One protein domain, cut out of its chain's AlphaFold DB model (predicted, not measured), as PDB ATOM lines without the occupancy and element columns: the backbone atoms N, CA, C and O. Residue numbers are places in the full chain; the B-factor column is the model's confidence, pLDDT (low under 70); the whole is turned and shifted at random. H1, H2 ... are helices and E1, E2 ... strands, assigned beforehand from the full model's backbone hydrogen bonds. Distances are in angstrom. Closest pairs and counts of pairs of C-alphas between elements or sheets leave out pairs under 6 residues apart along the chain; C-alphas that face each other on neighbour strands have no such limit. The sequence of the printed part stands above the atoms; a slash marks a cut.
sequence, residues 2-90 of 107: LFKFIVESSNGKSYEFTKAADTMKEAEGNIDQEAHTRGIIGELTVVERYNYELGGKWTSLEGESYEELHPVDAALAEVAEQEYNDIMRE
ATOM      1  N   LEU A   2      34.375  43.969 228.866       92.69
ATOM      2  CA  LEU A   2      34.336  43.535 227.464       92.69
ATOM      3  C   LEU A   2      34.955  44.617 226.581       92.69
ATOM      4  O   LEU A   2      34.635  45.796 226.723       92.69
ATOM      5  N   PHE A   3      35.817  44.191 225.669       94.25
ATOM      6  CA  PHE A   3      36.542  45.039 224.737       94.25
ATOM      7  C   PHE A   3      36.335  44.536 223.318       94.25
ATOM      8  O   PHE A   3      36.186  43.329 223.101       94.25
ATOM      9  N   LYS A   4      36.321  45.459 222.364       95.12
ATOM     10  CA  LYS A   4      36.246  45.150 220.942       95.12
ATOM     11  C   LYS A   4      37.376  45.856 220.205       95.12
ATOM     12  O   LYS A   4      37.670  47.013 220.485       95.12
ATOM     13  N   PHE A   5      37.968  45.144 219.258       94.50
ATOM     14  CA  PHE A   5      39.080  45.603 218.441       94.50
ATOM     15  C   PHE A   5      38.749  45.370 216.977       94.50
ATOM     16  O   PHE A   5      38.348  44.259 216.607       94.50
ATOM     17  N   ILE A   6      38.935  46.402 216.160       94.12
ATOM     18  CA  ILE A   6      38.967  46.265 214.705       94.12
ATOM     19  C   ILE A   6      40.429  46.213 214.297       94.12
ATOM     20  O   ILE A   6      41.227  47.062 214.691       94.12
ATOM     21  N   VAL A   7      40.783  45.168 213.560       92.44
ATOM     22  CA  VAL A   7      42.164  44.823 213.242       92.44
ATOM     23  C   VAL A   7      42.294  44.646 211.744       92.44
ATOM     24  O   VAL A   7      41.584  43.829 211.160       92.44
ATOM     25  N   GLU A   8      43.205  45.374 211.122       91.94
ATOM     26  CA  GLU A   8      43.496  45.243 209.701       91.94
ATOM     27  C   GLU A   8      44.718  44.367 209.481       91.94
ATOM     28  O   GLU A   8      45.722  44.473 210.177       91.94
ATOM     29  N   SER A   9      44.624  43.479 208.500       90.06
ATOM     30  CA  SER A   9      45.763  42.693 208.041       90.06
ATOM     31  C   SER A   9      46.468  43.361 206.875       90.06
ATOM     32  O   SER A   9      45.852  44.091 206.098       90.06
ATOM     33  N   SER A  10      47.735  43.006 206.671       86.75
ATOM     34  CA  SER A  10      48.563  43.499 205.560       86.75
ATOM     35  C   SER A  10      47.981  43.278 204.153       86.75
ATOM     36  O   SER A  10      48.400  43.927 203.199       86.75
ATOM     37  N   ASN A  11      47.000  42.383 203.998       86.12
ATOM     38  CA  ASN A  11      46.289  42.163 202.734       86.12
ATOM     39  C   ASN A  11      45.036  43.050 202.559       86.12
ATOM     40  O   ASN A  11      44.284  42.853 201.604       86.12
ATOM     41  N   GLY A  12      44.802  43.996 203.475       86.12
ATOM     42  CA  GLY A  12      43.677  44.931 203.454       86.12
ATOM     43  C   GLY A  12      42.357  44.363 203.985       86.12
ATOM     44  O   GLY A  12      41.317  44.992 203.818       86.12
ATOM     45  N   LYS A  13      42.353  43.167 204.591       91.19
ATOM     46  CA  LYS A  13      41.161  42.634 205.271       91.19
ATOM     47  C   LYS A  13      41.097  43.112 206.713       91.19
ATOM     48  O   LYS A  13      42.082  42.959 207.436       91.19
ATOM     49  N   SER A  14      39.916  43.553 207.129       92.69
ATOM     50  CA  SER A  14      39.609  43.933 208.508       92.69
ATOM     51  C   SER A  14      38.886  42.799 209.246       92.69
ATOM     52  O   SER A  14      38.049  42.092 208.678       92.69
ATOM     53  N   TYR A  15      39.197  42.634 210.528       93.50
ATOM     54  CA  TYR A  15      38.661  41.605 211.412       93.50
ATOM     55  C   TYR A  15      38.184  42.230 212.719       93.50
ATOM     56  O   TYR A  15      38.822  43.131 213.251       93.50
ATOM     57  N   GLU A  16      37.089  41.702 213.265       94.62
ATOM     58  CA  GLU A  16      36.592  42.085 214.584       94.62
ATOM     59  C   GLU A  16      36.955  41.018 215.629       94.62
ATOM     60  O   GLU A  16      36.708  39.811 215.456       94.62
ATOM     61  N   PHE A  17      37.504  41.477 216.751       94.25
ATOM     62  CA  PHE A  17      37.758  40.666 217.936       94.25
ATOM     63  C   PHE A  17      37.001  41.250 219.119       94.25
ATOM     64  O   PHE A  17      37.152  42.423 219.432       94.25
ATOM     65  N   THR A  18      36.206  40.422 219.794       94.25
ATOM     66  CA  THR A  18      35.558  40.776 221.061       94.25
ATOM     67  C   THR A  18      36.147  39.911 222.164       94.25
ATOM     68  O   THR A  18      36.159  38.684 222.053       94.25
ATOM     69  N   LYS A  19      36.644  40.542 223.225       92.12
ATOM     70  CA  LYS A  19      37.417  39.897 224.288       92.12
ATOM     71  C   LYS A  19      36.903  40.312 225.658       92.12
ATOM     72  O   LYS A  19      36.617  41.484 225.889       92.12
ATOM     73  N   ALA A  20      36.824  39.353 226.575       92.25
ATOM     74  CA  ALA A  20      36.611  39.630 227.989       92.25
ATOM     75  C   ALA A  20      37.963  39.622 228.712       92.25
ATOM     76  O   ALA A  20      38.674  38.625 228.632       92.25
ATOM     77  N   ALA A  21      38.308  40.713 229.393       91.44
ATOM     78  CA  ALA A  21      39.540  40.832 230.180       91.44
ATOM     79  C   ALA A  21      39.382  41.864 231.302       91.44
ATOM     80  O   ALA A  21      38.405  42.632 231.315       91.44
ATOM     81  N   ASP A  22      40.347  41.906 232.218       90.38
ATOM     82  CA  ASP A  22      40.378  42.900 233.292       90.38
ATOM     83  C   ASP A  22      40.957  44.235 232.818       90.38
ATOM     84  O   ASP A  22      40.614  45.276 233.370       90.38
ATOM     85  N   THR A  23      41.775  44.239 231.761       89.81
ATOM     86  CA  THR A  23      42.320  45.465 231.153       89.81
ATOM     87  C   THR A  23      42.312  45.401 229.624       89.81
ATOM     88  O   THR A  23      42.294  44.319 229.037       89.81
ATOM     89  N   MET A  24      42.349  46.563 228.960       89.50
ATOM     90  CA  MET A  24      42.417  46.628 227.494       89.50
ATOM     91  C   MET A  24      43.721  46.027 226.955       89.50
ATOM     92  O   MET A  24      43.673  45.240 226.016       89.50
ATOM     93  N   LYS A  25      44.863  46.318 227.594       90.88
ATOM     94  CA  LYS A  25      46.176  45.781 227.200       90.88
ATOM     95  C   LYS A  25      46.208  44.251 227.221       90.88
ATOM     96  O   LYS A  25      46.733  43.625 226.307       90.88
ATOM     97  N   GLU A  26      45.608  43.643 228.241       91.69
ATOM     98  CA  GLU A  26      45.479  42.186 228.331       91.69
ATOM     99  C   GLU A  26      44.586  41.617 227.217       91.69
ATOM    100  O   GLU A  26      44.890  40.573 226.639       91.69
ATOM    101  N   ALA A  27      43.485  42.297 226.888       92.06
ATOM    102  CA  ALA A  27      42.614  41.878 225.797       92.06
ATOM    103  C   ALA A  27      43.296  41.989 224.421       92.06
ATOM    104  O   ALA A  27      43.139  41.082 223.600       92.06
ATOM    105  N   GLU A  28      44.068  43.058 224.201       91.94
ATOM    106  CA  GLU A  28      44.816  43.324 222.968       91.94
ATOM    107  C   GLU A  28      45.961  42.321 222.764       91.94
ATOM    108  O   GLU A  28      46.062  41.714 221.701       91.94
ATOM    109  N   GLY A  29      46.744  42.020 223.809       90.44
ATOM    110  CA  GLY A  29      47.847  41.049 223.730       90.44
ATOM    111  C   GLY A  29      47.419  39.613 223.383       90.44
ATOM    112  O   GLY A  29      48.237  38.799 222.964       90.44
ATOM    113  N   ASN A  30      46.129  39.293 223.513       89.06
ATOM    114  CA  ASN A  30      45.560  37.991 223.157       89.06
ATOM    115  C   ASN A  30      44.980  37.935 221.727       89.06
ATOM    116  O   ASN A  30      44.367  36.922 221.355       89.06
ATOM    117  N   ILE A  31      45.092  39.013 220.940       91.62
ATOM    118  CA  ILE A  31      44.577  39.072 219.562       91.62
ATOM    119  C   ILE A  31      45.393  38.160 218.649       91.62
ATOM    120  O   ILE A  31      44.798  37.319 217.979       91.62
ATOM    121  N   ASP A  32      46.723  38.239 218.685       88.88
ATOM    122  CA  ASP A  32      47.600  37.473 217.787       88.88
ATOM    123  C   ASP A  32      47.404  35.962 217.926       88.88
ATOM    124  O   ASP A  32      47.256  35.235 216.939       88.88
ATOM    125  N   GLN A  33      47.317  35.476 219.167       90.56
ATOM    126  CA  GLN A  33      47.073  34.062 219.440       90.56
ATOM    127  C   GLN A  33      45.710  33.600 218.901       90.56
ATOM    128  O   GLN A  33      45.582  32.497 218.353       90.56
ATOM    129  N   GLU A  34      44.670  34.424 219.051       91.81
ATOM    130  CA  GLU A  34      43.352  34.092 218.518       91.81
ATOM    131  C   GLU A  34      43.333  34.164 216.991       91.81
ATOM    132  O   GLU A  34      42.765  33.282 216.348       91.81
ATOM    133  N   ALA A  35      43.979  35.163 216.400       91.62
ATOM    134  CA  ALA A  35      44.085  35.297 214.959       91.62
ATOM    135  C   ALA A  35      44.785  34.085 214.333       91.62
ATOM    136  O   ALA A  35      44.267  33.506 213.374       91.62
ATOM    137  N   HIS A  36      45.874  33.618 214.949       90.12
ATOM    138  CA  HIS A  36      46.550  32.385 214.557       90.12
ATOM    139  C   HIS A  36      45.622  31.163 214.663       90.12
ATOM    140  O   HIS A  36      45.547  30.349 213.744       90.12
ATOM    141  N   THR A  37      44.845  31.057 215.747       92.06
ATOM    142  CA  THR A  37      43.856  29.976 215.928       92.06
ATOM    143  C   THR A  37      42.747  30.019 214.869       92.06
ATOM    144  O   THR A  37      42.270  28.978 214.422       92.06
ATOM    145  N   ARG A  38      42.362  31.221 214.427       91.25
ATOM    146  CA  ARG A  38      41.402  31.456 213.337       91.25
ATOM    147  C   ARG A  38      42.018  31.261 211.940       91.25
ATOM    148  O   ARG A  38      41.294  31.358 210.953       91.25
ATOM    149  N   GLY A  39      43.322  30.987 211.838       90.62
ATOM    150  CA  GLY A  39      44.028  30.823 210.565       90.62
ATOM    151  C   GLY A  39      44.208  32.130 209.785       90.62
ATOM    152  O   GLY A  39      44.339  32.102 208.562       90.62
ATOM    153  N   ILE A  40      44.180  33.274 210.471       89.00
ATOM    154  CA  ILE A  40      44.463  34.578 209.873       89.00
ATOM    155  C   ILE A  40      45.982  34.702 209.749       89.00
ATOM    156  O   ILE A  40      46.703  34.596 210.739       89.00
ATOM    157  N   ILE A  41      46.463  34.884 208.520       83.06
ATOM    158  CA  ILE A  41      47.891  34.928 208.197       83.06
ATOM    159  C   ILE A  41      48.251  36.335 207.725       83.06
ATOM    160  O   ILE A  41      47.602  36.872 206.823       83.06
ATOM    161  N   GLY A  42      49.313  36.886 208.304       83.62
ATOM    162  CA  GLY A  42      49.836  38.213 207.998       83.62
ATOM    163  C   GLY A  42      50.033  39.039 209.262       83.62
ATOM    164  O   GLY A  42      49.588  38.651 210.340       83.62
ATOM    165  N   GLU A  43      50.709  40.172 209.110       87.75
ATOM    166  CA  GLU A  43      50.790  41.185 210.160       87.75
ATOM    167  C   GLU A  43      49.410  41.805 210.376       87.75
ATOM    168  O   GLU A  43      48.653  42.003 209.418       87.75
ATOM    169  N   LEU A  44      49.096  42.061 211.642       90.44
ATOM    170  CA  LEU A  44      47.822  42.575 212.110       90.44
ATOM    171  C   LEU A  44      48.056  43.881 212.856       90.44
ATOM    172  O   LEU A  44      48.880  43.938 213.763       90.44
ATOM    173  N   THR A  45      47.290  44.901 212.495       90.19
ATOM    174  CA  THR A  45      47.349  46.219 213.120       90.19
ATOM    175  C   THR A  45      45.987  46.542 213.703       90.19
ATOM    176  O   THR A  45      44.981  46.538 212.994       90.19
ATOM    177  N   VAL A  46      45.935  46.810 215.005       90.62
ATOM    178  CA  VAL A  46      44.712  47.274 215.667       90.62
ATOM    179  C   VAL A  46      44.459  48.717 215.243       90.62
ATOM    180  O   VAL A  46      45.250  49.601 215.571       90.62
ATOM    181  N   VAL A  47      43.364  48.944 214.522       91.50
ATOM    182  CA  VAL A  47      42.998  50.265 214.000       91.50
ATOM    183  C   VAL A  47      41.986  50.977 214.881       91.50
ATOM    184  O   VAL A  47      42.142  52.165 215.099       91.50
ATOM    185  N   GLU A  48      41.018  50.257 215.454       91.88
ATOM    186  CA  GLU A  48      40.010  50.852 216.336       91.88
ATOM    187  C   GLU A  48      39.852  50.031 217.615       91.88
ATOM    188  O   GLU A  48      39.921  48.792 217.608       91.88
ATOM    189  N   ARG A  49      39.583  50.730 218.720       92.88
ATOM    190  CA  ARG A  49      39.397  50.145 220.053       92.88
ATOM    191  C   ARG A  49      38.073  50.596 220.640       92.88
ATOM    192  O   ARG A  49      37.712  51.764 220.557       92.88
ATOM    193  N   TYR A  50      37.375  49.672 221.284       92.25
ATOM    194  CA  TYR A  50      36.087  49.931 221.910       92.25
ATOM    195  C   TYR A  50      35.999  49.254 223.277       92.25
ATOM    196  O   TYR A  50      36.450  48.116 223.455       92.25
ATOM    197  N   ASN A  51      35.338  49.904 224.231       93.00
ATOM    198  CA  ASN A  51      34.925  49.300 225.496       93.00
ATOM    199  C   ASN A  51      33.408  49.118 225.547       93.00
ATOM    200  O   ASN A  51      32.638  49.908 225.004       93.00
ATOM    201  N   TYR A  52      32.975  48.066 226.233       90.88
ATOM    202  CA  TYR A  52      31.566  47.854 226.527       90.88
ATOM    203  C   TYR A  52      31.214  48.461 227.881       90.88
ATOM    204  O   TYR A  52      31.757  48.063 228.916       90.88
ATOM    205  N   GLU A  53      30.276  49.399 227.879       87.50
ATOM    206  CA  GLU A  53      29.805  50.057 229.091       87.50
ATOM    207  C   GLU A  53      28.683  49.274 229.784       87.50
ATOM    208  O   GLU A  53      27.860  48.592 229.157       87.50
ATOM    209  N   LEU A  54      28.611  49.437 231.110       76.12
ATOM    210  CA  LEU A  54      27.490  48.997 231.942       76.12
ATOM    211  C   LEU A  54      26.227  49.772 231.529       76.12
ATOM    212  O   LEU A  54      25.946  50.858 232.019       76.12
ATOM    213  N   GLY A  55      25.493  49.223 230.569       78.31
ATOM    214  CA  GLY A  55      24.407  49.920 229.871       78.31
ATOM    215  C   GLY A  55      24.161  49.391 228.459       78.31
ATOM    216  O   GLY A  55      23.167  49.748 227.828       78.31
ATOM    217  N   GLY A  56      25.031  48.503 227.980       85.88
ATOM    218  CA  GLY A  56      24.790  47.727 226.776       85.88
ATOM    219  C   GLY A  56      25.348  48.350 225.499       85.88
ATOM    220  O   GLY A  56      24.949  47.952 224.405       85.88
ATOM    221  N   LYS A  57      26.225  49.348 225.630       88.81
ATOM    222  CA  LYS A  57      26.732  50.158 224.521       88.81
ATOM    223  C   LYS A  57      28.233  49.966 224.352       88.81
ATOM    224  O   LYS A  57      28.953  49.803 225.332       88.81
ATOM    225  N   TRP A  58      28.669  49.991 223.097       90.75
ATOM    226  CA  TRP A  58      30.076  50.088 222.731       90.75
ATOM    227  C   TRP A  58      30.444  51.559 222.602       90.75
ATOM    228  O   TRP A  58      29.789  52.282 221.847       90.75
ATOM    229  N   THR A  59      31.481  51.973 223.315       88.75
ATOM    230  CA  THR A  59      32.058  53.312 223.214       88.75
ATOM    231  C   THR A  59      33.413  53.186 222.533       88.75
ATOM    232  O   THR A  59      34.185  52.282 222.848       88.75
ATOM    233  N   SER A  60      33.656  54.032 221.532       88.69
ATOM    234  CA  SER A  60      34.951  54.098 220.857       88.69
ATOM    235  C   SER A  60      35.966  54.777 221.768       88.69
ATOM    236  O   SER A  60      35.647  55.771 222.419       88.69
ATOM    237  N   LEU A  61      37.175  54.229 221.800       82.25
ATOM    238  CA  LEU A  61      38.319  54.748 222.546       82.25
ATOM    239  C   LEU A  61      39.351  55.416 221.622       82.25
ATOM    240  O   LEU A  61      40.497  55.616 222.020       82.25
ATOM    241  N   GLU A  62      38.949  55.752 220.390       68.31
ATOM    242  CA  GLU A  62      39.726  56.566 219.449       68.31
ATOM    243  C   GLU A  62      40.203  57.858 220.142       68.31
ATOM    244  O   GLU A  62      39.414  58.775 220.378       68.31
ATOM    245  N   GLY A  63      41.488  57.912 220.509       50.28
ATOM    246  CA  GLY A  63      42.104  59.078 221.153       50.28
ATOM    247  C   GLY A  63      43.058  58.777 222.310       50.28
ATOM    248  O   GLY A  63      43.866  59.636 222.644       50.28
ATOM    249  N   GLU A  64      43.039  57.575 222.889       49.03
ATOM    250  CA  GLU A  64      44.077  57.169 223.846       49.03
ATOM    251  C   GLU A  64      45.108  56.305 223.125       49.03
ATOM    252  O   GLU A  64      45.130  55.079 223.245       49.03
ATOM    253  N   SER A  65      45.963  56.952 222.326       43.56
ATOM    254  CA  SER A  65      47.232  56.340 221.952       43.56
ATOM    255  C   SER A  65      47.966  56.036 223.252       43.56
ATOM    256  O   SER A  65      48.547  56.921 223.879       43.56
ATOM    257  N   TYR A  66      47.920  54.780 223.690       45.69
ATOM    258  CA  TYR A  66      48.940  54.264 224.579       45.69
ATOM    259  C   TYR A  66      50.208  54.263 223.731       45.69
ATOM    260  O   TYR A  66      50.500  53.289 223.039       45.69
ATOM    261  N   GLU A  67      50.884  55.412 223.681       39.06
ATOM    262  CA  GLU A  67      52.261  55.500 223.238       39.06
ATOM    263  C   GLU A  67      53.038  54.556 224.158       39.06
ATOM    264  O   GLU A  67      53.516  54.925 225.232       39.06
ATOM    265  N   GLU A  68      53.143  53.289 223.760       43.62
ATOM    266  CA  GLU A  68      54.343  52.532 224.050       43.62
ATOM    267  C   GLU A  68      55.451  53.306 223.340       43.62
ATOM    268  O   GLU A  68      55.735  53.081 222.168       43.62
ATOM    269  N   LEU A  69      55.993  54.303 224.049       37.72
ATOM    270  CA  LEU A  69      57.218  54.997 223.701       37.72
ATOM    271  C   LEU A  69      58.263  53.913 223.470       37.72
ATOM    272  O   LEU A  69      58.881  53.400 224.408       37.72
ATOM    273  N   HIS A  70      58.434  53.532 222.208       38.78
ATOM    274  CA  HIS A  70      59.602  52.804 221.787       38.78
ATOM    275  C   HIS A  70      60.782  53.698 222.189       38.78
ATOM    276  O   HIS A  70      60.837  54.856 221.776       38.78
ATOM    277  N   PRO A  71      61.748  53.213 222.989       45.41
ATOM    278  CA  PRO A  71      62.867  54.035 223.466       45.41
ATOM    279  C   PRO A  71      63.778  54.560 222.338       45.41
ATOM    280  O   PRO A  71      64.772  55.225 222.610       45.41
ATOM    281  N   VAL A  72      63.457  54.255 221.078       45.50
ATOM    282  CA  VAL A  72      64.145  54.724 219.876       45.50
ATOM    283  C   VAL A  72      63.548  56.042 219.359       45.50
ATOM    284  O   VAL A  72      64.299  56.875 218.861       45.50
ATOM    285  N   ASP A  73      62.244  56.283 219.540       43.09
ATOM    286  CA  ASP A  73      61.586  57.506 219.048       43.09
ATOM    287  C   ASP A  73      61.887  58.729 219.929       43.09
ATOM    288  O   ASP A  73      61.989  59.850 219.430       43.09
ATOM    289  N   ALA A  74      62.162  58.513 221.220       42.56
ATOM    290  CA  ALA A  74      62.610  59.568 222.133       42.56
ATOM    291  C   ALA A  74      63.951  60.196 221.702       42.56
ATOM    292  O   ALA A  74      64.165  61.391 221.887       42.56
ATOM    293  N   ALA A  75      64.835  59.415 221.069       45.69
ATOM    294  CA  ALA A  75      66.126  59.911 220.596       45.69
ATOM    295  C   ALA A  75      66.017  60.736 219.298       45.69
ATOM    296  O   ALA A  75      66.891  61.550 219.021       45.69
ATOM    297  N   LEU A  76      64.961  60.538 218.500       45.84
ATOM    298  CA  LEU A  76      64.725  61.296 217.266       45.84
ATOM    299  C   LEU A  76      64.031  62.640 217.535       45.84
ATOM    300  O   LEU A  76      64.334  63.623 216.859       45.84
ATOM    301  N   ALA A  77      63.160  62.705 218.546       46.97
ATOM    302  CA  ALA A  77      62.500  63.945 218.957       46.97
ATOM    303  C   ALA A  77      63.485  64.978 219.547       46.97
ATOM    304  O   ALA A  77      63.395  66.158 219.213       46.97
ATOM    305  N   GLU A  78      64.481  64.547 220.337       47.00
ATOM    306  CA  GLU A  78      65.517  65.456 220.869       47.00
ATOM    307  C   GLU A  78      66.398  66.083 219.773       47.00
ATOM    308  O   GLU A  78      66.882  67.203 219.938       47.00
ATOM    309  N   VAL A  79      66.595  65.404 218.635       47.88
ATOM    310  CA  VAL A  79      67.389  65.948 217.516       47.88
ATOM    311  C   VAL A  79      66.586  66.985 216.722       47.88
ATOM    312  O   VAL A  79      67.134  68.014 216.327       47.88
ATOM    313  N   ALA A  80      65.278  66.772 216.542       43.72
ATOM    314  CA  ALA A  80      64.416  67.705 215.815       43.72
ATOM    315  C   ALA A  80      64.219  69.048 216.552       43.72
ATOM    316  O   ALA A  80      64.113  70.095 215.909       43.72
ATOM    317  N   GLU A  81      64.219  69.052 217.890       47.03
ATOM    318  CA  GLU A  81      64.120  70.293 218.679       47.03
ATOM    319  C   GLU A  81      65.412  71.128 218.681       47.03
ATOM    320  O   GLU A  81      65.356  72.350 218.868       47.03
ATOM    321  N   GLN A  82      66.576  70.512 218.444       47.41
ATOM    322  CA  GLN A  82      67.831  71.256 218.300       47.41
ATOM    323  C   GLN A  82      67.917  71.978 216.951       47.41
ATOM    324  O   GLN A  82      68.292  73.149 216.931       47.41
ATOM    325  N   GLU A  83      67.499  71.351 215.844       46.59
ATOM    326  CA  GLU A  83      67.525  72.016 214.530       46.59
ATOM    327  C   GLU A  83      66.510  73.167 214.415       46.59
ATOM    328  O   GLU A  83      66.791  74.163 213.750       46.59
ATOM    329  N   TYR A  84      65.356  73.104 215.093       44.81
ATOM    330  CA  TYR A  84      64.372  74.196 215.037       44.81
ATOM    331  C   TYR A  84      64.813  75.453 215.812       44.81
ATOM    332  O   TYR A  84      64.501  76.575 215.409       44.81
ATOM    333  N   ASN A  85      65.562  75.286 216.908       45.38
ATOM    334  CA  ASN A  85      66.026  76.415 217.723       45.38
ATOM    335  C   ASN A  85      67.158  77.223 217.068       45.38
ATOM    336  O   ASN A  85      67.256  78.421 217.330       45.38
ATOM    337  N   ASP A  86      67.977  76.612 216.206       46.81
ATOM    338  CA  ASP A  86      69.017  77.349 215.472       46.81
ATOM    339  C   ASP A  86      68.450  78.134 214.274       46.81
ATOM    340  O   ASP A  86      68.980  79.189 213.933       46.81
ATOM    341  N   ILE A  87      67.331  77.698 213.678       49.78
ATOM    342  CA  ILE A  87      66.689  78.403 212.549       49.78
ATOM    343  C   ILE A  87      65.933  79.665 213.012       49.78
ATOM    344  O   ILE A  87      65.842  80.642 212.276       49.78
ATOM    345  N   MET A  88      65.415  79.690 214.244       47.38
ATOM    346  CA  MET A  88      64.634  80.818 214.784       47.38
ATOM    347  C   MET A  88      65.495  81.945 215.390       47.38
ATOM    348  O   MET A  88      64.963  82.825 216.071       47.38
ATOM    349  N   ARG A  89      66.820  81.923 215.190       48.81
ATOM    350  CA  ARG A  89      67.760  82.892 215.783       48.81
ATOM    351  C   ARG A  89      68.362  83.892 214.788       48.81
ATOM    352  O   ARG A  89      69.273  84.630 215.163       48.81
ATOM    353  N   GLU A  90      67.859  83.957 213.560       49.09
ATOM    354  CA  GLU A  90      68.247  85.003 212.610       49.09
ATOM    355  C   GLU A  90      67.128  86.039 212.418       49.09
ATOM    356  O   GLU A  90      66.022  85.731 211.987       49.09
TER     357      GLU A  90
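What this domain is: This is residues 2 to 90 of the 107 residues of an uncharacterized protein of Bacillus thuringiensis serovar toumanoffi (UniProt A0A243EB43). A small body made of one strongly twisted four-strand antiparallel sheet, with the two short helices H1 and H2 packed on it, and a long arm that sticks out from it: residues 67 to 90, of which 73 to 87 belong to the helix H3. This arm makes the length of the whole, while the body without it spans 35 by 22 by 21 A. The printed part has 89 residues with three named helices and four named strands, in the order E1, E2, H1, H2, E3, E4, H3, and the sheet runs E2, E1, E3, E4. The class is mixed, helices and strands. The whole is only just extended, close to loose, with a radius of gyration of the C-alphas of 18.4 A, and it is elongated, with spans of 58 by 35 by 22 A.

Where its parts are: E1, residues 2 to 9, begins at C-alpha 2 at (34.336, 43.535, 227.464) and is 22.6 A long from first to last C-alpha. E2 is residues 14 to 20 and is 20.2 A long. H1, residues 24 to 29, measures 8.6 A, and H2, residues 31 to 37, measures 9.8 A. E3, residues 44 to 53, is the longest strand at 25.9 A, begins at C-alpha 44 at (47.822, 42.575, 212.110), and bends by 60 degrees at residue 47. E4 is residues 57 to 60 and is 9.8 A long. H3, residues 73 to 87, is the longest helix at 22.5 A and ends at C-alpha 87 at (66.689, 78.403, 212.549).

How they stand to each other: In the sheet E2 and E4 are the edge strands, and they are apart. E1 and E2 form a hairpin, antiparallel at 156 degrees between their directions; N 5 and O 17 are within hydrogen-bond range at 2.8 A, as are N 15 and O 7 at 2.7 A. E1 and E3 are antiparallel at 161 degrees, with N 4 and O 50 at 2.9 A and N 45 and O 8 at 2.8 A. E3 and E4 form the other hairpin, antiparallel at 137 degrees, with N 53 and O 57 at 2.9 A. E2, H1 with H2, and E3 form a split strand-helix-strand unit, two strands running the same way with E1 between them in the sheet, and its crossover is right-handed. H1 is on the sheet at a height over the sheet of 8.3 A; it lies only just over E2 and E1, with 3 of its C-alphas falling on each. On the local plane H1 runs slantwise to the strands, at 40 degrees to E1. The closest C-alphas of H1 and E2 are those of Ala 27 and Lys 19, 5.8 A apart. H2 is on the sheet too, over E1, at a height of 9.7 A, and stands up from the sheet, its line rising 45 degrees out of the local plane. H1 and H2 meet only through their link. H3 is not on the sheet and is apart from H1 and H2. Every O i to N i+4 pair is within hydrogen-bond range in H1 and H2; in H3 5 of 11 are, beside 5 of 12 O i to N i+3 pairs.

The domain as a whole: The C-alphas of Thr 37 and Glu 90 are the two farthest apart, at 60.3 A. The printed part has no cut. The link from E4 to H3, with 12 residues, is long; the link from H2 to E3 is short. Residues 62 to 90 have pLDDT under 70, and H3 has a mean of 46. The mean over the printed part is 75.9.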